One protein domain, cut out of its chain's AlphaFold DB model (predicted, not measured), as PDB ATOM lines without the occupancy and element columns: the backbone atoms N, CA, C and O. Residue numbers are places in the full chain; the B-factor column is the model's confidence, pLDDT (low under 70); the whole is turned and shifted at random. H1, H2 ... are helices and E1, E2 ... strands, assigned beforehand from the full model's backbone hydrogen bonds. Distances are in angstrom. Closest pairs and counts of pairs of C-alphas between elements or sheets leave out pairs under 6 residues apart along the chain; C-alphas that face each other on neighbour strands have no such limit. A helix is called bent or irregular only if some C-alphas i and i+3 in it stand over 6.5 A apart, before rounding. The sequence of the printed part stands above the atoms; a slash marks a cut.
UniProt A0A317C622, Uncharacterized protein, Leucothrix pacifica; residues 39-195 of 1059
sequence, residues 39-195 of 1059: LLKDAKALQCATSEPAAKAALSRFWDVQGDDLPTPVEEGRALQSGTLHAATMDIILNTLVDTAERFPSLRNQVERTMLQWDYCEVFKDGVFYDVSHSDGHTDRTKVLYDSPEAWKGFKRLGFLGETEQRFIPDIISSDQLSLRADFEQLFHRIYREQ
ATOM      1  N   LEU A  39    -162.858 135.730  -1.865       85.88
ATOM      2  CA  LEU A  39    -162.599 136.439  -3.119       85.88
ATOM      3  C   LEU A  39    -163.731 136.251  -4.151       85.88
ATOM      4  O   LEU A  39    -164.232 137.224  -4.716       85.88
ATOM      5  N   LEU A  40    -164.209 135.014  -4.331       87.81
ATOM      6  CA  LEU A  40    -165.376 134.716  -5.172       87.81
ATOM      7  C   LEU A  40    -166.678 135.278  -4.571       87.81
ATOM      8  O   LEU A  40    -167.566 135.703  -5.311       87.81
ATOM      9  N   LYS A  41    -166.792 135.335  -3.237       87.69
ATOM     10  CA  LYS A  41    -167.943 135.928  -2.536       87.69
ATOM     11  C   LYS A  41    -168.052 137.436  -2.781       87.69
ATOM     12  O   LYS A  41    -169.157 137.932  -3.005       87.69
ATOM     13  N   ASP A  42    -166.928 138.150  -2.809       88.19
ATOM     14  CA  ASP A  42    -166.894 139.581  -3.128       88.19
ATOM     15  C   ASP A  42    -167.051 139.855  -4.634       88.19
ATOM     16  O   ASP A  42    -167.764 140.794  -4.998       88.19
ATOM     17  N   ALA A  43    -166.533 138.989  -5.516       89.88
ATOM     18  CA  ALA A  43    -166.857 139.025  -6.948       89.88
ATOM     19  C   ALA A  43    -168.362 138.839  -7.191       89.88
ATOM     20  O   ALA A  43    -168.973 139.588  -7.957       89.88
ATOM     21  N   LYS A  44    -169.004 137.909  -6.472       89.69
ATOM     22  CA  LYS A  44    -170.454 137.700  -6.559       89.69
ATOM     23  C   LYS A  44    -171.252 138.882  -5.998       89.69
ATOM     24  O   LYS A  44    -172.256 139.276  -6.592       89.69
ATOM     25  N   ALA A  45    -170.789 139.495  -4.906       87.88
ATOM     26  CA  ALA A  45    -171.391 140.714  -4.361       87.88
ATOM     27  C   ALA A  45    -171.290 141.908  -5.331       87.88
ATOM     28  O   ALA A  45    -172.228 142.701  -5.416       87.88
ATOM     29  N   LEU A  46    -170.192 142.014  -6.090       90.44
ATOM     30  CA  LEU A  46    -169.992 143.035  -7.122       90.44
ATOM     31  C   LEU A  46    -170.838 142.766  -8.383       90.44
ATOM     32  O   LEU A  46    -171.464 143.678  -8.935       90.44
ATOM     33  N   GLN A  47    -170.924 141.507  -8.816       89.75
ATOM     34  CA  GLN A  47    -171.786 141.095  -9.926       89.75
ATOM     35  C   GLN A  47    -173.262 141.396  -9.617       89.75
ATOM     36  O   GLN A  47    -173.952 141.987 -10.447       89.75
ATOM     37  N   CYS A  48    -173.725 141.093  -8.401       90.19
ATOM     38  CA  CYS A  48    -175.109 141.314  -7.966       90.19
ATOM     39  C   CYS A  48    -175.370 142.694  -7.321       90.19
ATOM     40  O   CYS A  48    -176.373 142.883  -6.629       90.19
ATOM     41  N   ALA A  49    -174.504 143.686  -7.547       89.06
ATOM     42  CA  ALA A  49    -174.740 145.053  -7.096       89.06
ATOM     43  C   ALA A  49    -175.713 145.801  -8.032       89.06
ATOM     44  O   ALA A  49    -175.367 146.169  -9.151       89.06
ATOM     45  N   THR A  50    -176.928 146.085  -7.554       87.31
ATOM     46  CA  THR A  50    -177.965 146.842  -8.295       87.31
ATOM     47  C   THR A  50    -177.871 148.362  -8.149       87.31
ATOM     48  O   THR A  50    -178.662 149.089  -8.746       87.31
ATOM     49  N   SER A  51    -176.940 148.868  -7.338       90.81
ATOM     50  CA  SER A  51    -176.765 150.305  -7.103       90.81
ATOM     51  C   SER A  51    -175.298 150.664  -6.893       90.81
ATOM     52  O   SER A  51    -174.542 149.901  -6.291       90.81
ATOM     53  N   GLU A  52    -174.913 151.857  -7.343       89.62
ATOM     54  CA  GLU A  52    -173.549 152.387  -7.240       89.62
ATOM     55  C   GLU A  52    -172.972 152.337  -5.805       89.62
ATOM     56  O   GLU A  52    -171.836 151.885  -5.658       89.62
ATOM     57  N   PRO A  53    -173.703 152.689  -4.719       90.25
ATOM     58  CA  PRO A  53    -173.156 152.581  -3.363       90.25
ATOM     59  C   PRO A  53    -172.874 151.135  -2.935       90.25
ATOM     60  O   PRO A  53    -171.914 150.893  -2.203       90.25
ATOM     61  N   ALA A  54    -173.678 150.169  -3.397       88.94
ATOM     62  CA  ALA A  54    -173.447 148.750  -3.136       88.94
ATOM     63  C   ALA A  54    -172.248 148.227  -3.941       88.94
ATOM     64  O   ALA A  54    -171.387 147.554  -3.377       88.94
ATOM     65  N   ALA A  55    -172.142 148.608  -5.220       91.19
ATOM     66  CA  ALA A  55    -171.003 148.271  -6.069       91.19
ATOM     67  C   ALA A  55    -169.697 148.832  -5.486       91.19
ATOM     68  O   ALA A  55    -168.727 148.098  -5.331       91.19
ATOM     69  N   LYS A  56    -169.694 150.096  -5.042       90.88
ATOM     70  CA  LYS A  56    -168.537 150.736  -4.399       90.88
ATOM     71  C   LYS A  56    -168.107 150.041  -3.100       90.88
ATOM     72  O   LYS A  56    -166.912 149.902  -2.859       90.88
ATOM     73  N   ALA A  57    -169.064 149.580  -2.289       89.06
ATOM     74  CA  ALA A  57    -168.816 148.871  -1.027       89.06
ATOM     75  C   ALA A  57    -168.423 147.383  -1.187       89.06
ATOM     76  O   ALA A  57    -167.966 146.762  -0.221       89.06
ATOM     77  N   ALA A  58    -168.608 146.806  -2.378       88.75
ATOM     78  CA  ALA A  58    -167.994 145.540  -2.776       88.75
ATOM     79  C   ALA A  58    -166.596 145.786  -3.376       88.75
ATOM     80  O   ALA A  58    -165.623 145.178  -2.936       88.75
ATOM     81  N   LEU A  59    -166.467 146.749  -4.295       90.00
ATOM     82  CA  LEU A  59    -165.215 147.102  -4.974       90.00
ATOM     83  C   LEU A  59    -164.102 147.518  -4.001       90.00
ATOM     84  O   LEU A  59    -162.943 147.172  -4.210       90.00
ATOM     85  N   SER A  60    -164.438 148.205  -2.904       86.06
ATOM     86  CA  SER A  60    -163.460 148.564  -1.868       86.06
ATOM     87  C   SER A  60    -162.792 147.357  -1.200       86.06
ATOM     88  O   SER A  60    -161.694 147.508  -0.681       86.06
ATOM     89  N   ARG A  61    -163.415 146.170  -1.212       85.88
ATOM     90  CA  ARG A  61    -162.871 144.961  -0.565       85.88
ATOM     91  C   ARG A  61    -161.744 144.324  -1.366       85.88
ATOM     92  O   ARG A  61    -160.805 143.814  -0.772       85.88
ATOM     93  N   PHE A  62    -161.780 144.431  -2.696       82.44
ATOM     94  CA  PHE A  62    -160.687 143.976  -3.564       82.44
ATOM     95  C   PHE A  62    -159.361 144.683  -3.256       82.44
ATOM     96  O   PHE A  62    -158.297 144.089  -3.410       82.44
ATOM     97  N   TRP A  63    -159.427 145.915  -2.738       70.88
ATOM     98  CA  TRP A  63    -158.264 146.667  -2.266       70.88
ATOM     99  C   TRP A  63    -157.589 146.046  -1.029       70.88
ATOM    100  O   TRP A  63    -156.402 146.263  -0.793       70.88
ATOM    101  N   ASP A  64    -158.333 145.242  -0.263       65.62
ATOM    102  CA  ASP A  64    -157.884 144.543   0.944       65.62
ATOM    103  C   ASP A  64    -157.530 143.058   0.710       65.62
ATOM    104  O   ASP A  64    -157.208 142.343   1.661       65.62
ATOM    105  N   VAL A  65    -157.567 142.572  -0.536       64.06
ATOM    106  CA  VAL A  65    -157.239 141.169  -0.863       64.06
ATOM    107  C   VAL A  65    -155.727 140.934  -0.927       64.06
ATOM    108  O   VAL A  65    -155.255 139.875  -0.518       64.06
ATOM    109  N   GLN A  66    -154.956 141.908  -1.415       62.53
ATOM    110  CA  GLN A  66    -153.504 141.777  -1.555       62.53
ATOM    111  C   GLN A  66    -152.813 141.839  -0.182       62.53
ATOM    112  O   GLN A  66    -153.057 142.760   0.601       62.53
ATOM    113  N   GLY A  67    -151.968 140.854   0.124       56.56
ATOM    114  CA  GLY A  67    -151.059 140.898   1.275       56.56
ATOM    115  C   GLY A  67    -149.802 141.707   0.950       56.56
ATOM    116  O   GLY A  67    -149.380 141.729  -0.201       56.56
ATOM    117  N   ASP A  68    -149.193 142.338   1.957       55.62
ATOM    118  CA  ASP A  68    -148.090 143.303   1.773       55.62
ATOM    119  C   ASP A  68    -146.847 142.727   1.052       55.62
ATOM    120  O   ASP A  68    -146.070 143.483   0.473       55.62
ATOM    121  N   ASP A  69    -146.683 141.397   1.061       60.44
ATOM    122  CA  ASP A  69    -145.568 140.657   0.450       60.44
ATOM    123  C   ASP A  69    -145.940 139.892  -0.851       60.44
ATOM    124  O   ASP A  69    -145.090 139.186  -1.393       60.44
ATOM    125  N   LEU A  70    -147.186 139.971  -1.359       66.81
ATOM    126  CA  LEU A  70    -147.662 139.152  -2.497       66.81
ATOM    127  C   LEU A  70    -148.097 139.994  -3.717       66.81
ATOM    128  O   LEU A  70    -148.928 140.889  -3.564       66.81
ATOM    129  N   PRO A  71    -147.613 139.707  -4.946       73.06
ATOM    130  CA  PRO A  71    -147.936 140.497  -6.143       73.06
ATOM    131  C   PRO A  71    -149.305 140.152  -6.771       73.06
ATOM    132  O   PRO A  71    -149.873 140.962  -7.507       73.06
ATOM    133  N   THR A  72    -149.868 138.984  -6.448       78.50
ATOM    134  CA  THR A  72    -151.187 138.511  -6.904       78.50
ATOM    135  C   THR A  72    -152.207 138.479  -5.755       78.50
ATOM    136  O   THR A  72    -151.822 138.269  -4.600       78.50
ATOM    137  N   PRO A  73    -153.522 138.613  -6.023       81.12
ATOM    138  CA  PRO A  73    -154.558 138.313  -5.033       81.12
ATOM    139  C   PRO A  73    -154.576 136.816  -4.665       81.12
ATOM    140  O   PRO A  73    -154.098 135.979  -5.427       81.12
ATOM    141  N   VAL A  74    -155.146 136.471  -3.506       80.94
ATOM    142  CA  VAL A  74    -155.241 135.087  -2.993       80.94
ATOM    143  C   VAL A  74    -156.691 134.764  -2.637       80.94
ATOM    144  O   VAL A  74    -157.374 135.580  -2.015       80.94
ATOM    145  N   GLU A  75    -157.166 133.572  -3.002       80.31
ATOM    146  CA  GLU A  75    -158.590 133.205  -2.897       80.31
ATOM    147  C   GLU A  75    -159.101 133.100  -1.458       80.31
ATOM    148  O   GLU A  75    -160.225 133.512  -1.165       80.31
ATOM    149  N   GLU A  76    -158.253 132.590  -0.564       71.94
ATOM    150  CA  GLU A  76    -158.494 132.445   0.878       71.94
ATOM    151  C   GLU A  76    -158.388 133.788   1.641       71.94
ATOM    152  O   GLU A  76    -158.746 133.878   2.818       71.94
ATOM    153  N   GLY A  77    -157.930 134.853   0.968       62.41
ATOM    154  CA  GLY A  77    -157.686 136.178   1.541       62.41
ATOM    155  C   GLY A  77    -156.468 136.246   2.477       62.41
ATOM    156  O   GLY A  77    -155.729 135.280   2.654       62.41
ATOM    157  N   ARG A  78    -156.272 137.403   3.128       59.69
ATOM    158  CA  ARG A  78    -155.124 137.728   4.018       59.69
ATOM    159  C   ARG A  78    -154.961 136.837   5.278       59.69
ATOM    160  O   ARG A  78    -154.197 137.185   6.176       59.69
ATOM    161  N   ALA A  79    -155.699 135.734   5.412       53.38
ATOM    162  CA  ALA A  79    -155.729 134.910   6.623       53.38
ATOM    163  C   ALA A  79    -154.575 133.890   6.729       53.38
ATOM    164  O   ALA A  79    -154.259 133.459   7.842       53.38
ATOM    165  N   LEU A  80    -153.943 133.511   5.611       55.47
ATOM    166  CA  LEU A  80    -152.797 132.596   5.566       55.47
ATOM    167  C   LEU A  80    -151.626 133.217   4.785       55.47
ATOM    168  O   LEU A  80    -151.826 133.966   3.835       55.47
ATOM    169  N   GLN A  81    -150.391 132.875   5.172       54.03
ATOM    170  CA  GLN A  81    -149.157 133.251   4.449       54.03
ATOM    171  C   GLN A  81    -148.824 132.295   3.286       54.03
ATOM    172  O   GLN A  81    -147.773 132.399   2.663       54.03
ATOM    173  N   SER A  82    -149.717 131.344   3.027       61.28
ATOM    174  CA  SER A  82    -149.664 130.350   1.963       61.28
ATOM    175  C   SER A  82    -151.071 130.210   1.404       61.28
ATOM    176  O   SER A  82    -152.009 130.098   2.193       61.28
ATOM    177  N   GLY A  83    -151.233 130.199   0.087       73.62
ATOM    178  CA  GLY A  83    -152.555 130.150  -0.529       73.62
ATOM    179  C   GLY A  83    -152.482 130.018  -2.042       73.62
ATOM    180  O   GLY A  83    -151.426 130.226  -2.650       73.62
ATOM    181  N   THR A  84    -153.613 129.650  -2.635       83.62
ATOM    182  CA  THR A  84    -153.749 129.420  -4.077       83.62
ATOM    183  C   THR A  84    -154.498 130.560  -4.768       83.62
ATOM    184  O   THR A  84    -155.313 131.265  -4.161       83.62
ATOM    185  N   LEU A  85    -154.187 130.741  -6.049       87.81
ATOM    186  CA  LEU A  85    -154.949 131.517  -7.015       87.81
ATOM    187  C   LEU A  85    -155.089 130.678  -8.286       87.81
ATOM    188  O   LEU A  85    -154.105 130.439  -8.986       87.81
ATOM    189  N   HIS A  86    -156.313 130.267  -8.589       90.06
ATOM    190  CA  HIS A  86    -156.656 129.609  -9.838       90.06
ATOM    191  C   HIS A  86    -156.863 130.659 -10.939       90.06
ATOM    192  O   HIS A  86    -157.516 131.690 -10.723       90.06
ATOM    193  N   ALA A  87    -156.369 130.404 -12.149       89.62
ATOM    194  CA  ALA A  87    -156.486 131.342 -13.263       89.62
ATOM    195  C   ALA A  87    -157.954 131.605 -13.646       89.62
ATOM    196  O   ALA A  87    -158.305 132.723 -14.019       89.62
ATOM    197  N   ALA A  88    -158.841 130.616 -13.489       89.50
ATOM    198  CA  ALA A  88    -160.277 130.806 -13.703       89.50
ATOM    199  C   ALA A  88    -160.941 131.704 -12.641       89.50
ATOM    200  O   ALA A  88    -161.855 132.458 -12.972       89.50
ATOM    201  N   THR A  89    -160.455 131.706 -11.393       90.44
ATOM    202  CA  THR A  89    -160.901 132.676 -10.377       90.44
ATOM    203  C   THR A  89    -160.526 134.093 -10.798       90.44
ATOM    204  O   THR A  89    -161.363 134.993 -10.738       90.44
ATOM    205  N   MET A  90    -159.298 134.290 -11.292       90.62
ATOM    206  CA  MET A  90    -158.876 135.573 -11.859       90.62
ATOM    207  C   MET A  90    -159.750 135.971 -13.062       90.62
ATOM    208  O   MET A  90    -160.238 137.094 -13.102       90.62
ATOM    209  N   ASP A  91    -160.037 135.059 -13.996       92.25
ATOM    210  CA  ASP A  91    -160.897 135.327 -15.163       92.25
ATOM    211  C   ASP A  91    -162.311 135.806 -14.777       92.25
ATOM    212  O   ASP A  91    -162.806 136.806 -15.308       92.25
ATOM    213  N   ILE A  92    -162.931 135.141 -13.794       91.81
ATOM    214  CA  ILE A  92    -164.220 135.530 -13.201       91.81
ATOM    215  C   ILE A  92    -164.150 136.954 -12.622       91.81
ATOM    216  O   ILE A  92    -165.026 137.789 -12.880       91.81
ATOM    217  N   ILE A  93    -163.107 137.255 -11.845       92.31
ATOM    218  CA  ILE A  93    -162.924 138.569 -11.215       92.31
ATOM    219  C   ILE A  93    -162.731 139.651 -12.281       92.31
ATOM    220  O   ILE A  93    -163.421 140.667 -12.246       92.31
ATOM    221  N   LEU A  94    -161.856 139.425 -13.262       93.00
ATOM    222  CA  LEU A  94    -161.605 140.370 -14.349       93.00
ATOM    223  C   LEU A  94    -162.880 140.646 -15.153       93.00
ATOM    224  O   LEU A  94    -163.190 141.812 -15.397       93.00
ATOM    225  N   ASN A  95    -163.670 139.620 -15.494       93.00
ATOM    226  CA  ASN A  95    -164.932 139.838 -16.198       93.00
ATOM    227  C   ASN A  95    -165.943 140.628 -15.342       93.00
ATOM    228  O   ASN A  95    -166.505 141.610 -15.825       93.00
ATOM    229  N   THR A  96    -166.127 140.275 -14.061       92.94
ATOM    230  CA  THR A  96    -167.044 141.020 -13.166       92.94
ATOM    231  C   THR A  96    -166.586 142.455 -12.882       92.94
ATOM    232  O   THR A  96    -167.427 143.330 -12.656       92.94
ATOM    233  N   LEU A  97    -165.280 142.732 -12.936       93.44
ATOM    234  CA  LEU A  97    -164.722 144.081 -12.876       93.44
ATOM    235  C   LEU A  97    -165.024 144.872 -14.159       93.44
ATOM    236  O   LEU A  97    -165.586 145.963 -14.041       93.44
ATOM    237  N   VAL A  98    -164.767 144.333 -15.363       93.19
ATOM    238  CA  VAL A  98    -165.125 145.014 -16.632       93.19
ATOM    239  C   VAL A  98    -166.633 145.291 -16.692       93.19
ATOM    240  O   VAL A  98    -167.036 146.437 -16.898       93.19
ATOM    241  N   ASP A  99    -167.469 144.293 -16.377       92.19
ATOM    242  CA  ASP A  99    -168.928 144.454 -16.278       92.19
ATOM    243  C   ASP A  99    -169.321 145.567 -15.288       92.19
ATOM    244  O   ASP A  99    -170.372 146.190 -15.416       92.19
ATOM    245  N   THR A 100    -168.515 145.833 -14.260       92.06
ATOM    246  CA  THR A 100    -168.788 146.884 -13.268       92.06
ATOM    247  C   THR A 100    -168.342 148.266 -13.742       92.06
ATOM    248  O   THR A 100    -169.057 149.233 -13.480       92.06
ATOM    249  N   ALA A 101    -167.233 148.373 -14.479       92.94
ATOM    250  CA  ALA A 101    -166.831 149.618 -15.138       92.94
ATOM    251  C   ALA A 101    -167.859 150.068 -16.192       92.94
ATOM    252  O   ALA A 101    -168.188 151.253 -16.258       92.94
ATOM    253  N   GLU A 102    -168.405 149.126 -16.966       91.31
ATOM    254  CA  GLU A 102    -169.442 149.392 -17.971       91.31
ATOM    255  C   GLU A 102    -170.799 149.749 -17.334       91.31
ATOM    256  O   GLU A 102    -171.450 150.705 -17.756       91.31
ATOM    257  N   ARG A 103    -171.226 149.024 -16.284       91.81
ATOM    258  CA  ARG A 103    -172.502 149.291 -15.584       91.81
ATOM    259  C   ARG A 103    -172.478 150.556 -14.720       91.81
ATOM    260  O   ARG A 103    -173.522 151.183 -14.550       91.81
ATOM    261  N   PHE A 104    -171.322 150.928 -14.167       93.38
ATOM    262  CA  PHE A 104    -171.161 152.091 -13.288       93.38
ATOM    263  C   PHE A 104    -169.942 152.941 -13.705       93.38
ATOM    264  O   PHE A 104    -168.900 152.884 -13.045       93.38
ATOM    265  N   PRO A 105    -170.056 153.786 -14.752       92.19
ATOM    266  CA  PRO A 105    -168.934 154.584 -15.260       92.19
ATOM    267  C   PRO A 105    -168.267 155.504 -14.223       92.19
ATOM    268  O   PRO A 105    -167.068 155.756 -14.305       92.19
ATOM    269  N   SER A 106    -168.998 155.952 -13.196       91.19
ATOM    270  CA  SER A 106    -168.451 156.717 -12.063       91.19
ATOM    271  C   SER A 106    -167.448 155.928 -11.206       91.19
ATOM    272  O   SER A 106    -166.598 156.525 -10.544       91.19
ATOM    273  N   LEU A 107    -167.514 154.593 -11.229       92.31
ATOM    274  CA  LEU A 107    -166.586 153.692 -10.540       92.31
ATOM    275  C   LEU A 107    -165.454 153.191 -11.452       92.31
ATOM    276  O   LEU A 107    -164.504 152.604 -10.932       92.31
ATOM    277  N   ARG A 108    -165.497 153.451 -12.771       92.25
ATOM    278  CA  ARG A 108    -164.509 152.959 -13.754       92.25
ATOM    279  C   ARG A 108    -163.067 153.253 -13.335       92.25
ATOM    280  O   ARG A 108    -162.252 152.342 -13.312       92.25
ATOM    281  N   ASN A 109    -162.765 154.477 -12.893       90.31
ATOM    282  CA  ASN A 109    -161.412 154.836 -12.443       90.31
ATOM    283  C   ASN A 109    -160.946 154.012 -11.223       90.31
ATOM    284  O   ASN A 109    -159.762 153.725 -11.102       90.31
ATOM    285  N   GLN A 110    -161.855 153.611 -10.324       89.81
ATOM    286  CA  GLN A 110    -161.512 152.744  -9.191       89.81
ATOM    287  C   GLN A 110    -161.303 151.293  -9.653       89.81
ATOM    288  O   GLN A 110    -160.322 150.677  -9.248       89.81
ATOM    289  N   VAL A 111    -162.172 150.784 -10.539       92.62
ATOM    290  CA  VAL A 111    -162.061 149.442 -11.145       92.62
ATOM    291  C   VAL A 111    -160.738 149.273 -11.895       92.62
ATOM    292  O   VAL A 111    -160.011 148.310 -11.657       92.62
ATOM    293  N   GLU A 112    -160.391 150.224 -12.763       91.62
ATOM    294  CA  GLU A 112    -159.163 150.167 -13.561       91.62
ATOM    295  C   GLU A 112    -157.910 150.155 -12.681       91.62
ATOM    296  O   GLU A 112    -156.993 149.377 -12.936       91.62
ATOM    297  N   ARG A 113    -157.876 150.943 -11.597       89.00
ATOM    298  CA  ARG A 113    -156.751 150.883 -10.652       89.00
ATOM    299  C   ARG A 113    -156.679 149.547  -9.905       89.00
ATOM    300  O   ARG A 113    -155.569 149.115  -9.625       89.00
ATOM    301  N   THR A 114    -157.809 148.893  -9.602       89.25
ATOM    302  CA  THR A 114    -157.812 147.540  -9.007       89.25
ATOM    303  C   THR A 114    -157.169 146.530  -9.958       89.25
ATOM    304  O   THR A 114    -156.314 145.757  -9.541       89.25
ATOM    305  N   MET A 115    -157.523 146.573 -11.245       90.25
ATOM    306  CA  MET A 115    -156.960 145.676 -12.263       90.25
ATOM    307  C   MET A 115    -155.463 145.918 -12.484       90.25
ATOM    308  O   MET A 115    -154.682 144.971 -12.546       90.25
ATOM    309  N   LEU A 116    -155.051 147.184 -12.567       89.62
ATOM    310  CA  LEU A 116    -153.664 147.593 -12.819       89.62
ATOM    311  C   LEU A 116    -152.753 147.514 -11.573       89.62
ATOM    312  O   LEU A 116    -151.588 147.914 -11.638       89.62
ATOM    313  N   GLN A 117    -153.261 147.017 -10.439       86.88
ATOM    314  CA  GLN A 117    -152.491 146.776  -9.212       86.88
ATOM    315  C   GLN A 117    -151.878 145.365  -9.156       86.88
ATOM    316  O   GLN A 117    -150.886 145.168  -8.456       86.88
ATOM    317  N   TRP A 118    -152.451 144.393  -9.869       88.06
ATOM    318  CA  TRP A 118    -152.019 142.992  -9.815       88.06
ATOM    319  C   TRP A 118    -150.931 142.673 -10.841       88.06
ATOM    320  O   TRP A 118    -150.831 143.321 -11.884       88.06
ATOM    321  N   ASP A 119    -150.117 141.670 -10.532       88.12
ATOM    322  CA  ASP A 119    -149.197 141.034 -11.473       88.12
ATOM    323  C   ASP A 119    -149.898 139.881 -12.214       88.12
ATOM    324  O   ASP A 119    -150.587 139.063 -11.600       88.12
ATOM    325  N   TYR A 120    -149.725 139.813 -13.534       90.19
ATOM    326  CA  TYR A 120    -150.247 138.749 -14.390       90.19
ATOM    327  C   TYR A 120    -149.144 137.815 -14.917       90.19
ATOM    328  O   TYR A 120    -149.472 136.741 -15.422       90.19
ATOM    329  N   CYS A 121    -147.858 138.155 -14.742       86.50
ATOM    330  CA  CYS A 121    -146.708 137.364 -15.198       86.50
ATOM    331  C   CYS A 121    -146.643 135.962 -14.569       86.50
ATOM    332  O   CYS A 121    -146.044 135.053 -15.153       86.50
ATOM    333  N   GLU A 122    -147.222 135.778 -13.376       84.19
ATOM    334  CA  GLU A 122    -147.356 134.480 -12.699       84.19
ATOM    335  C   GLU A 122    -148.509 133.626 -13.255       84.19
ATOM    336  O   GLU A 122    -148.356 132.413 -13.388       84.19
ATOM    337  N   VAL A 123    -149.630 134.259 -13.624       88.12
ATOM    338  CA  VAL A 123    -150.902 133.601 -13.998       88.12
ATOM    339  C   VAL A 123    -151.000 133.315 -15.503       88.12
ATOM    340  O   VAL A 123    -151.647 132.349 -15.909       88.12
ATOM    341  N   PHE A 124    -150.365 134.131 -16.348       87.81
ATOM    342  CA  PHE A 124    -150.377 133.968 -17.802       87.81
ATOM    343  C   PHE A 124    -148.979 134.167 -18.391       87.81
ATOM    344  O   PHE A 124    -148.369 135.222 -18.225       87.81
ATOM    345  N   LYS A 125    -148.472 133.156 -19.103       82.50
ATOM    346  CA  LYS A 125    -147.194 133.228 -19.830       82.50
ATOM    347  C   LYS A 125    -147.263 132.379 -21.104       82.50
ATOM    348  O   LYS A 125    -147.882 131.320 -21.107       82.50
ATOM    349  N   ASP A 126    -146.650 132.856 -22.186       75.75
ATOM    350  CA  ASP A 126    -146.479 132.154 -23.470       75.75
ATOM    351  C   ASP A 126    -147.789 131.592 -24.080       75.75
ATOM    352  O   ASP A 126    -147.803 130.546 -24.731       75.75
ATOM    353  N   GLY A 127    -148.919 132.279 -23.859       78.38
ATOM    354  CA  GLY A 127    -150.249 131.849 -24.315       78.38
ATOM    355  C   GLY A 127    -150.931 130.792 -23.433       78.38
ATOM    356  O   GLY A 127    -151.951 130.231 -23.833       78.38
ATOM    357  N   VAL A 128    -150.373 130.494 -22.256       83.88
ATOM    358  CA  VAL A 128    -150.809 129.430 -21.341       83.88
ATOM    359  C   VAL A 128    -151.186 130.012 -19.974       83.88
ATOM    360  O   VAL A 128    -150.488 130.866 -19.427       83.88
ATOM    361  N   PHE A 129    -152.293 129.516 -19.414       87.62
ATOM    362  CA  PHE A 129    -152.741 129.828 -18.057       87.62
ATOM    363  C   PHE A 129    -152.067 128.927 -17.014       87.62
ATOM    364  O   PHE A 129    -151.880 127.723 -17.235       87.62
ATOM    365  N   TYR A 130    -151.751 129.510 -15.861       87.75
ATOM    366  CA  TYR A 130    -151.127 128.847 -14.723       87.75
ATOM    367  C   TYR A 130    -151.885 129.152 -13.430       87.75
ATOM    368  O   TYR A 130    -152.194 130.306 -13.135       87.75
ATOM    369  N   ASP A 131    -152.127 128.109 -12.643       88.00
ATOM    370  CA  ASP A 131    -152.576 128.221 -11.263       88.00
ATOM    371  C   ASP A 131    -151.358 128.449 -10.368       88.00
ATOM    372  O   ASP A 131    -150.341 127.753 -10.472       88.00
ATOM    373  N   VAL A 132    -151.452 129.452  -9.502       87.25
ATOM    374  CA  VAL A 132    -150.328 129.985  -8.735       87.25
ATOM    375  C   VAL A 132    -150.514 129.615  -7.272       87.25
ATOM    376  O   VAL A 132    -151.490 130.019  -6.635       87.25
ATOM    377  N   SER A 133    -149.575 128.857  -6.714       84.44
ATOM    378  CA  SER A 133    -149.596 128.462  -5.305       84.44
ATOM    379  C   SER A 133    -148.385 129.011  -4.557       84.44
ATOM    380  O   SER A 133    -147.243 128.855  -4.984       84.44
ATOM    381  N   HIS A 134    -148.644 129.677  -3.435       81.44
ATOM    382  CA  HIS A 134    -147.617 130.291  -2.598       81.44
ATOM    383  C   HIS A 134    -147.370 129.424  -1.362       81.44
ATOM    384  O   HIS A 134    -148.306 129.166  -0.599       81.44
ATOM    385  N   SER A 135    -146.126 128.994  -1.132       73.94
ATOM    386  CA  SER A 135    -145.743 128.228   0.065       73.94
ATOM    387  C   SER A 135    -144.337 128.596   0.560       73.94
ATOM    388  O   SER A 135    -143.390 128.638  -0.215       73.94
ATOM    389  N   ASP A 136    -144.204 128.918   1.854       62.72
ATOM    390  CA  ASP A 136    -142.939 129.219   2.558       62.72
ATOM    391  C   ASP A 136    -141.935 130.148   1.817       62.72
ATOM    392  O   ASP A 136    -140.719 130.033   1.976       62.72
ATOM    393  N   GLY A 137    -142.439 131.114   1.038       65.38
ATOM    394  CA  GLY A 137    -141.627 132.073   0.270       65.38
ATOM    395  C   GLY A 137    -141.229 131.616  -1.140       65.38
ATOM    396  O   GLY A 137    -140.402 132.268  -1.777       65.38
ATOM    397  N   HIS A 138    -141.813 130.522  -1.630       70.25
ATOM    398  CA  HIS A 138    -141.739 130.063  -3.014       70.25
ATOM    399  C   HIS A 138    -143.113 130.147  -3.696       70.25
ATOM    400  O   HIS A 138    -144.151 129.935  -3.063       70.25
ATOM    401  N   THR A 139    -143.097 130.441  -4.997       77.19
ATOM    402  CA  THR A 139    -144.274 130.472  -5.870       77.19
ATOM    403  C   THR A 139    -144.167 129.321  -6.865       77.19
ATOM    404  O   THR A 139    -143.289 129.331  -7.728       77.19
ATOM    405  N   ASP A 140    -145.037 128.323  -6.725       80.50
ATOM    406  CA  ASP A 140    -145.111 127.159  -7.607       80.50
ATOM    407  C   ASP A 140    -146.281 127.322  -8.584       80.50
ATOM    408  O   ASP A 140    -147.441 127.462  -8.176       80.50
ATOM    409  N   ARG A 141    -145.959 127.300  -9.885       81.06
ATOM    410  CA  ARG A 141    -146.910 127.422 -10.999       81.06
ATOM    411  C   ARG A 141    -147.314 126.046 -11.524       81.06
ATOM    412  O   ARG A 141    -146.473 125.313 -12.050       81.06
ATOM    413  N   THR A 142    -148.602 125.730 -11.468       82.50
ATOM    414  CA  THR A 142    -149.189 124.526 -12.082       82.50
ATOM    415  C   THR A 142    -149.877 124.917 -13.383       82.50
ATOM    416  O   THR A 142    -150.581 125.917 -13.432       82.50
ATOM    417  N   LYS A 143    -149.669 124.170 -14.471       82.06
ATOM    418  CA  LYS A 143    -150.311 124.484 -15.755       82.06
ATOM    419  C   LYS A 143    -151.803 124.137 -15.704       82.06
ATOM    420  O   LYS A 143    -152.154 123.018 -15.346       82.06
ATOM    421  N   VAL A 144    -152.659 125.059 -16.144       82.06
ATOM    422  CA  VAL A 144    -154.108 124.828 -16.229       82.06
ATOM    423  C   VAL A 144    -154.442 123.832 -17.342       82.06
ATOM    424  O   VAL A 144    -153.949 123.939 -18.469       82.06
ATOM    425  N   LEU A 145    -155.310 122.868 -17.019       76.69
ATOM    426  CA  LEU A 145    -155.801 121.815 -17.921       76.69
ATOM    427  C   LEU A 145    -157.342 121.763 -18.020       76.69
ATOM    428  O   LEU A 145    -157.891 120.864 -18.658       76.69
ATOM    429  N   TYR A 146    -158.027 122.743 -17.428       78.81
ATOM    430  CA  TYR A 146    -159.482 122.913 -17.436       78.81
ATOM    431  C   TYR A 146    -159.893 124.251 -18.070       78.81
ATOM    432  O   TYR A 146    -159.087 125.170 -18.194       78.81
ATOM    433  N   ASP A 147    -161.167 124.380 -18.438       80.31
ATOM    434  CA  ASP A 147    -161.748 125.641 -18.910       80.31
ATOM    435  C   ASP A 147    -162.307 126.483 -17.752       80.31
ATOM    436  O   ASP A 147    -162.902 125.955 -16.810       80.31
ATOM    437  N   SER A 148    -162.162 127.810 -17.842       85.56
ATOM    438  CA  SER A 148    -162.824 128.753 -16.930       85.56
ATOM    439  C   SER A 148    -164.358 128.665 -17.052       85.56
ATOM    440  O   SER A 148    -164.862 128.588 -18.178       85.56
ATOM    441  N   PRO A 149    -165.132 128.779 -15.950       84.94
ATOM    442  CA  PRO A 149    -166.593 128.907 -16.004       84.94
ATOM    443  C   PRO A 149    -167.090 130.096 -16.841       84.94
ATOM    444  O   PRO A 149    -168.174 130.035 -17.419       84.94
ATOM    445  N   GLU A 150    -166.296 131.167 -16.948       84.56
ATOM    446  CA  GLU A 150    -166.581 132.316 -17.818       84.56
ATOM    447  C   GLU A 150    -165.908 132.200 -19.200       84.56
ATOM    448  O   GLU A 150    -165.929 133.153 -19.974       84.56
ATOM    449  N   ALA A 151    -165.360 131.031 -19.556       87.56
ATOM    450  CA  ALA A 151    -164.743 130.722 -20.850       87.56
ATOM    451  C   ALA A 151    -163.650 131.722 -21.290       87.56
ATOM    452  O   ALA A 151    -163.569 132.098 -22.464       87.56
ATOM    453  N   TRP A 152    -162.818 132.157 -20.339       88.19
ATOM    454  CA  TRP A 152    -161.679 133.062 -20.539       88.19
ATOM    455  C   TRP A 152    -162.069 134.477 -21.015       88.19
ATOM    456  O   TRP A 152    -161.249 135.204 -21.584       88.19
ATOM    457  N   LYS A 153    -163.329 134.889 -20.790       89.19
ATOM    458  CA  LYS A 153    -163.874 136.201 -21.194       89.19
ATOM    459  C   LYS A 153    -163.149 137.384 -20.558       89.19
ATOM    460  O   LYS A 153    -162.961 138.385 -21.246       89.19
ATOM    461  N   GLY A 154    -162.765 137.304 -19.285       89.75
ATOM    462  CA  GLY A 154    -162.110 138.400 -18.569       89.75
ATOM    463  C   GLY A 154    -160.743 138.705 -19.174       89.75
ATOM    464  O   GLY A 154    -160.484 139.831 -19.604       89.75
ATOM    465  N   PHE A 155    -159.911 137.674 -19.325       90.69
ATOM    466  CA  PHE A 155    -158.618 137.790 -20.008       90.69
ATOM    467  C   PHE A 155    -158.765 138.196 -21.485       90.69
ATOM    468  O   PHE A 155    -158.022 139.054 -21.973       90.69
ATOM    469  N   LYS A 156    -159.759 137.644 -22.195       90.00
ATOM    470  CA  LYS A 156    -160.037 137.990 -23.598       90.00
ATOM    471  C   LYS A 156    -160.434 139.458 -23.782       90.00
ATOM    472  O   LYS A 156    -159.928 140.099 -24.698       90.00
ATOM    473  N   ARG A 157    -161.297 140.002 -22.915       89.75
ATOM    474  CA  ARG A 157    -161.755 141.404 -22.983       89.75
ATOM    475  C   ARG A 157    -160.634 142.400 -22.706       89.75
ATOM    476  O   ARG A 157    -160.679 143.486 -23.261       89.75
ATOM    477  N   LEU A 158    -159.620 142.055 -21.916       89.25
ATOM    478  CA  LEU A 158    -158.464 142.935 -21.681       89.25
ATOM    479  C   LEU A 158    -157.390 142.833 -22.787       89.25
ATOM    480  O   LEU A 158    -156.594 143.756 -22.978       89.25
ATOM    481  N   GLY A 159    -157.409 141.751 -23.572       87.56
ATOM    482  CA  GLY A 159    -156.518 141.532 -24.718       87.56
ATOM    483  C   GLY A 159    -155.380 140.535 -24.485       87.56
ATOM    484  O   GLY A 159    -154.523 140.407 -25.347       87.56
ATOM    485  N   PHE A 160    -155.370 139.780 -23.378       88.38
ATOM    486  CA  PHE A 160    -154.351 138.737 -23.135       88.38
ATOM    487  C   PHE A 160    -154.390 137.599 -24.173       88.38
ATOM    488  O   PHE A 160    -153.430 136.849 -24.314       88.38
ATOM    489  N   LEU A 161    -155.502 137.473 -24.905       85.81
ATOM    490  CA  LEU A 161    -155.694 136.523 -26.005       85.81
ATOM    491  C   LEU A 161    -155.711 137.224 -27.383       85.81
ATOM    492  O   LEU A 161    -156.316 136.709 -28.325       85.81
ATOM    493  N   GLY A 162    -155.060 138.389 -27.489       83.38
ATOM    494  CA  GLY A 162    -154.965 139.214 -28.698       83.38
ATOM    495  C   GLY A 162    -156.111 140.219 -28.882       83.38
ATOM    496  O   GLY A 162    -157.004 140.352 -28.038       83.38
ATOM    497  N   GLU A 163    -156.081 140.941 -30.005       78.69
ATOM    498  CA  GLU A 163    -157.066 141.974 -30.340       78.69
ATOM    499  C   GLU A 163    -158.483 141.398 -30.496       78.69
ATOM    500  O   GLU A 163    -158.699 140.349 -31.107       78.69
ATOM    501  N   THR A 164    -159.479 142.117 -29.971       81.19
ATOM    502  CA  THR A 164    -160.900 141.788 -30.145       81.19
ATOM    503  C   THR A 164    -161.742 143.057 -30.280       81.19
ATOM    504  O   THR A 164    -161.426 144.087 -29.690       81.19
ATOM    505  N   GLU A 165    -162.848 142.987 -31.026       72.69
ATOM    506  CA  GLU A 165    -163.731 144.140 -31.307       72.69
ATOM    507  C   GLU A 165    -164.409 144.737 -30.056       72.69
ATOM    508  O   GLU A 165    -164.922 145.850 -30.098       72.69
ATOM    509  N   GLN A 166    -164.423 143.997 -28.942       76.81
ATOM    510  CA  GLN A 166    -165.007 144.398 -27.655       76.81
ATOM    511  C   GLN A 166    -163.937 144.475 -26.553       76.81
ATOM    512  O   GLN A 166    -164.189 144.138 -25.393       76.81
ATOM    513  N   ARG A 167    -162.715 144.873 -26.923       86.88
ATOM    514  CA  ARG A 167    -161.604 145.006 -25.985       86.88
ATOM    515  C   ARG A 167    -161.809 146.202 -25.048       86.88
ATOM    516  O   ARG A 167    -161.870 147.348 -25.484       86.88
ATOM    517  N   PHE A 168    -161.848 145.933 -23.748       89.00
ATOM    518  CA  PHE A 168    -161.784 146.943 -22.703       89.00
ATOM    519  C   PHE A 168    -160.329 147.391 -22.517       89.00
ATOM    520  O   PHE A 168    -159.517 146.692 -21.910       89.00
ATOM    521  N   ILE A 169    -160.006 148.569 -23.045       89.25
ATOM    522  CA  ILE A 169    -158.745 149.265 -22.775       89.25
ATOM    523  C   ILE A 169    -158.983 150.178 -21.557       89.25
ATOM    524  O   ILE A 169    -159.905 150.998 -21.604       89.25
ATOM    525  N   PRO A 170    -158.207 150.066 -20.463       89.38
ATOM    526  CA  PRO A 170    -158.334 150.984 -19.336       89.38
ATOM    527  C   PRO A 170    -157.951 152.412 -19.751       89.38
ATOM    528  O   PRO A 170    -156.857 152.621 -20.286       89.38
ATOM    529  N   ASP A 171    -158.799 153.403 -19.463       86.75
ATOM    530  CA  ASP A 171    -158.523 154.813 -19.790       86.75
ATOM    531  C   ASP A 171    -157.199 155.273 -19.147       86.75
ATOM    532  O   ASP A 171    -156.431 156.022 -19.758       86.75
ATOM    533  N   ILE A 172    -156.889 154.753 -17.949       83.69
ATOM    534  CA  ILE A 172    -155.652 154.996 -17.179       83.69
ATOM    535  C   ILE A 172    -154.355 154.574 -17.904       83.69
ATOM    536  O   ILE A 172    -153.282 155.029 -17.502       83.69
ATOM    537  N   ILE A 173    -154.417 153.762 -18.967       82.69
ATOM    538  CA  ILE A 173    -153.248 153.443 -19.816       82.69
ATOM    539  C   ILE A 173    -153.439 153.794 -21.301       82.69
ATOM    540  O   ILE A 173    -152.618 153.409 -22.129       82.69
ATOM    541  N   SER A 174    -154.498 154.530 -21.651       79.88
ATOM    542  CA  SER A 174    -154.776 154.911 -23.043       79.88
ATOM    543  C   SER A 174    -153.747 155.914 -23.595       79.88
ATOM    544  O   SER A 174    -153.510 156.981 -23.018       79.88
ATOM    545  N   SER A 175    -153.139 155.574 -24.737       64.38
ATOM    546  CA  SER A 175    -152.057 156.343 -25.376       64.38
ATOM    547  C   SER A 175    -152.481 157.786 -25.718       64.38
ATOM    548  O   SER A 175    -151.754 158.752 -25.447       64.38
ATOM    549  N   ASP A 176    -153.723 157.940 -26.194       61.28
ATOM    550  CA  ASP A 176    -154.338 159.202 -26.633       61.28
ATOM    551  C   ASP A 176    -154.427 160.294 -25.550       61.28
ATOM    552  O   ASP A 176    -154.452 161.480 -25.880       61.28
ATOM    553  N   GLN A 177    -154.489 159.933 -24.260       56.81
ATOM    554  CA  GLN A 177    -154.644 160.908 -23.163       56.81
ATOM    555  C   GLN A 177    -153.370 161.134 -22.334       56.81
ATOM    556  O   GLN A 177    -153.320 162.067 -21.524       56.81
ATOM    557  N   LEU A 178    -152.354 160.278 -22.488       57.94
ATOM    558  CA  LEU A 178    -151.259 160.157 -21.514       57.94
ATOM    559  C   LEU A 178    -149.851 160.267 -22.107       57.94
ATOM    560  O   LEU A 178    -148.917 160.566 -21.363       57.94
ATOM    561  N   SER A 179    -149.707 160.170 -23.431       54.50
ATOM    562  CA  SER A 179    -148.453 160.383 -24.183       54.50
ATOM    563  C   SER A 179    -147.769 161.751 -23.968       54.50
ATOM    564  O   SER A 179    -146.637 161.951 -24.397       54.50
ATOM    565  N   LEU A 180    -148.419 162.689 -23.269       54.41
ATOM    566  CA  LEU A 180    -147.883 164.000 -22.880       54.41
ATOM    567  C   LEU A 180    -147.351 164.066 -21.431       54.41
ATOM    568  O   LEU A 180    -147.052 165.164 -20.952       54.41
ATOM    569  N   ARG A 181    -147.254 162.946 -20.696       63.66
ATOM    570  CA  ARG A 181    -146.810 162.942 -19.288       63.66
ATOM    571  C   ARG A 181    -145.598 162.042 -19.029       63.66
ATOM    572  O   ARG A 181    -145.612 160.859 -19.333       63.66
ATOM    573  N   ALA A 182    -144.583 162.581 -18.353       63.41
ATOM    574  CA  ALA A 182    -143.347 161.854 -18.029       63.41
ATOM    575  C   ALA A 182    -143.499 160.760 -16.943       63.41
ATOM    576  O   ALA A 182    -142.584 159.964 -16.742       63.41
ATOM    577  N   ASP A 183    -144.624 160.707 -16.224       69.69
ATOM    578  CA  ASP A 183    -144.966 159.595 -15.324       69.69
ATOM    579  C   ASP A 183    -145.620 158.416 -16.066       69.69
ATOM    580  O   ASP A 183    -145.538 157.284 -15.584       69.69
ATOM    581  N   PHE A 184    -146.187 158.647 -17.259       80.19
ATOM    582  CA  PHE A 184    -146.767 157.592 -18.092       80.19
ATOM    583  C   PHE A 184    -145.726 156.544 -18.486       80.19
ATOM    584  O   PHE A 184    -146.008 155.363 -18.351       80.19
ATOM    585  N   GLU A 185    -144.503 156.930 -18.870       78.38
ATOM    586  CA  GLU A 185    -143.457 155.961 -19.238       78.38
ATOM    587  C   GLU A 185    -143.106 154.994 -18.097       78.38
ATOM    588  O   GLU A 185    -142.883 153.810 -18.337       78.38
ATOM    589  N   GLN A 186    -143.088 155.467 -16.846       80.81
ATOM    590  CA  GLN A 186    -142.784 154.630 -15.676       80.81
ATOM    591  C   GLN A 186    -143.980 153.761 -15.272       80.81
ATOM    592  O   GLN A 186    -143.813 152.586 -14.943       80.81
ATOM    593  N   LEU A 187    -145.192 154.325 -15.331       83.81
ATOM    594  CA  LEU A 187    -146.443 153.597 -15.127       83.81
ATOM    595  C   LEU A 187    -146.595 152.467 -16.157       83.81
ATOM    596  O   LEU A 187    -146.886 151.330 -15.791       83.81
ATOM    597  N   PHE A 188    -146.332 152.783 -17.423       85.44
ATOM    598  CA  PHE A 188    -146.356 151.871 -18.555       85.44
ATOM    599  C   PHE A 188    -145.249 150.817 -18.464       85.44
ATOM    600  O   PHE A 188    -145.541 149.640 -18.642       85.44
ATOM    601  N   HIS A 189    -144.011 151.190 -18.107       84.19
ATOM    602  CA  HIS A 189    -142.923 150.228 -17.883       84.19
ATOM    603  C   HIS A 189    -143.331 149.151 -16.875       84.19
ATOM    604  O   HIS A 189    -143.206 147.961 -17.165       84.19
ATOM    605  N   ARG A 190    -143.871 149.568 -15.723       87.00
ATOM    606  CA  ARG A 190    -144.323 148.649 -14.678       87.00
ATOM    607  C   ARG A 190    -145.475 147.768 -15.168       87.00
ATOM    608  O   ARG A 190    -145.370 146.548 -15.128       87.00
ATOM    609  N   ILE A 191    -146.542 148.371 -15.689       88.62
ATOM    610  CA  ILE A 191    -147.748 147.644 -16.118       88.62
ATOM    611  C   ILE A 191    -147.445 146.661 -17.263       88.62
ATOM    612  O   ILE A 191    -147.886 145.516 -17.219       88.62
ATOM    613  N   TYR A 192    -146.657 147.076 -18.257       87.94
ATOM    614  CA  TYR A 192    -146.364 146.271 -19.443       87.94
ATOM    615  C   TYR A 192    -145.285 145.204 -19.205       87.94
ATOM    616  O   TYR A 192    -145.444 144.066 -19.642       87.94
ATOM    617  N   ARG A 193    -144.186 145.542 -18.508       83.88
ATOM    618  CA  ARG A 193    -143.009 144.655 -18.373       83.88
ATOM    619  C   ARG A 193    -142.869 143.960 -17.025       83.88
ATOM    620  O   ARG A 193    -142.274 142.891 -16.974       83.88
ATOM    621  N   GLU A 194    -143.345 144.576 -15.945       84.00
ATOM    622  CA  GLU A 194    -143.204 144.045 -14.577       84.00
ATOM    623  C   GLU A 194    -144.491 143.365 -14.088       84.00
ATOM    624  O   GLU A 194    -144.425 142.561 -13.169       84.00
ATOM    625  N   GLN A 195    -145.641 143.673 -14.703       88.44
ATOM    626  CA  GLN A 195    -146.955 143.087 -14.396       88.44
ATOM    627  C   GLN A 195    -147.563 142.297 -15.580       88.44
ATOM    628  O   GLN A 195    -148.668 141.774 -15.456       88.44
TER     629      GLN A 195
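This is residues 39 to 195 of the 1059 residues of an uncharacterized protein of Leucothrix pacifica (UniProt A0A317C622). Two helical hairpins, H1 with H2 and H3 with H4, pack side by side as a bundle of four helices, and a small sheet of three strands sits at the end where H3 begins. H5 crosses H3, while H6 and H7 lie outside the bundle after a long link, and residues 176 to 183 stick out. The printed part has 157 residues, with seven named helices and three named strands in the order H1 H2 E1 H3 H4 E2 E3 H5 H6 H7; the sheet has the order E1 E2 E3, all antiparallel, and the class is mostly helix. The whole is compact and rounded, with a radius of gyration of the C-alphas of 15.5 A and spans of 42 by 36 by 31 A.

H1, residues 39 to 47, and H2, residues 52 to 62, form a helical hairpin: they touch, with the closest C-alphas, those of Leu 46 and Ala 58, 5.4 A apart, and run opposite ways at a shallow tilt of 18 degrees. The second helical hairpin is H3, residues 87 to 103, with H4, residues 105 to 115; they touch, closest at the C-alphas of Ala 101 and Arg 108, 4.3 A, and run opposite ways at a shallow tilt of 22 degrees. H1 touches H3, closest at the C-alphas of Gln 47 and Thr 96, 5.7 A, and the two run the same way at a shallow tilt of 24 degrees. H2 touches H4, closest at the C-alphas of Lys 56 and Leu 107, 7.1 A, and these run the same way at a shallow tilt of 6 degrees. H3 is the hub; it also touches H5, residues 153 to 158, at a steep tilt of 65 degrees, with the C-alphas of Asn 95 and Gly 154 closest at 4.0 A. In the sheet, the edge strand E1, residues 83 to 85, is antiparallel to the inner strand E2, residues 128 to 135, with N 85 and O 132 within hydrogen-bond range at 2.9 A. E2 forms a hairpin with the other edge strand, E3, residues 138 to 143, where N 133 and O 140 are 2.9 A apart. H3 is on the sheet but only grazes it with its residues 87 to 90; the C-alphas of Ala 87 and Asp 131 are the closest of H3 and E2, at 5.4 A. H6, residues 175 to 178, is close to but not clearly touching H7, residues 184 to 194, with the C-alphas of Leu 178 and Phe 184 closest at 6.2 A. H7 is apart from H3, H4 and H5, for instance. Every O i to N i+4 pair is within hydrogen-bond range in H1, H3, H5 and H7, against 5 of 7 in H2 and 5 of 7 in H4; H6 is too short for such a pair.

H1 begins at C-alpha 39, (-162.599, 136.439, -3.119), and is 12.3 A long; H2 measures 15.8 A. After E1, H3 runs 24.2 A from C-alpha 87 at (-156.486, 131.342, -13.263). H4, 15.2 A, is irregular: C-alphas 106 and 109 are 7.3 A apart. E2 measures 22.0 A and E3 16.3 A. After H5 and H6, both short, H7 runs 14.4 A and ends at C-alpha 194, (-143.204, 144.045, -14.577).

The two C-alphas farthest apart, those of Asp 136 and Leu 180, are 43.4 A apart. The printed part has no cut. The links from H2 to E1, H4 to E2 and H5 to H6 are long. The mean pLDDT of the printed part is 82.3; residues 64 to 70, 77 to 82, 136 to 137 and 175 to 183 are under 70.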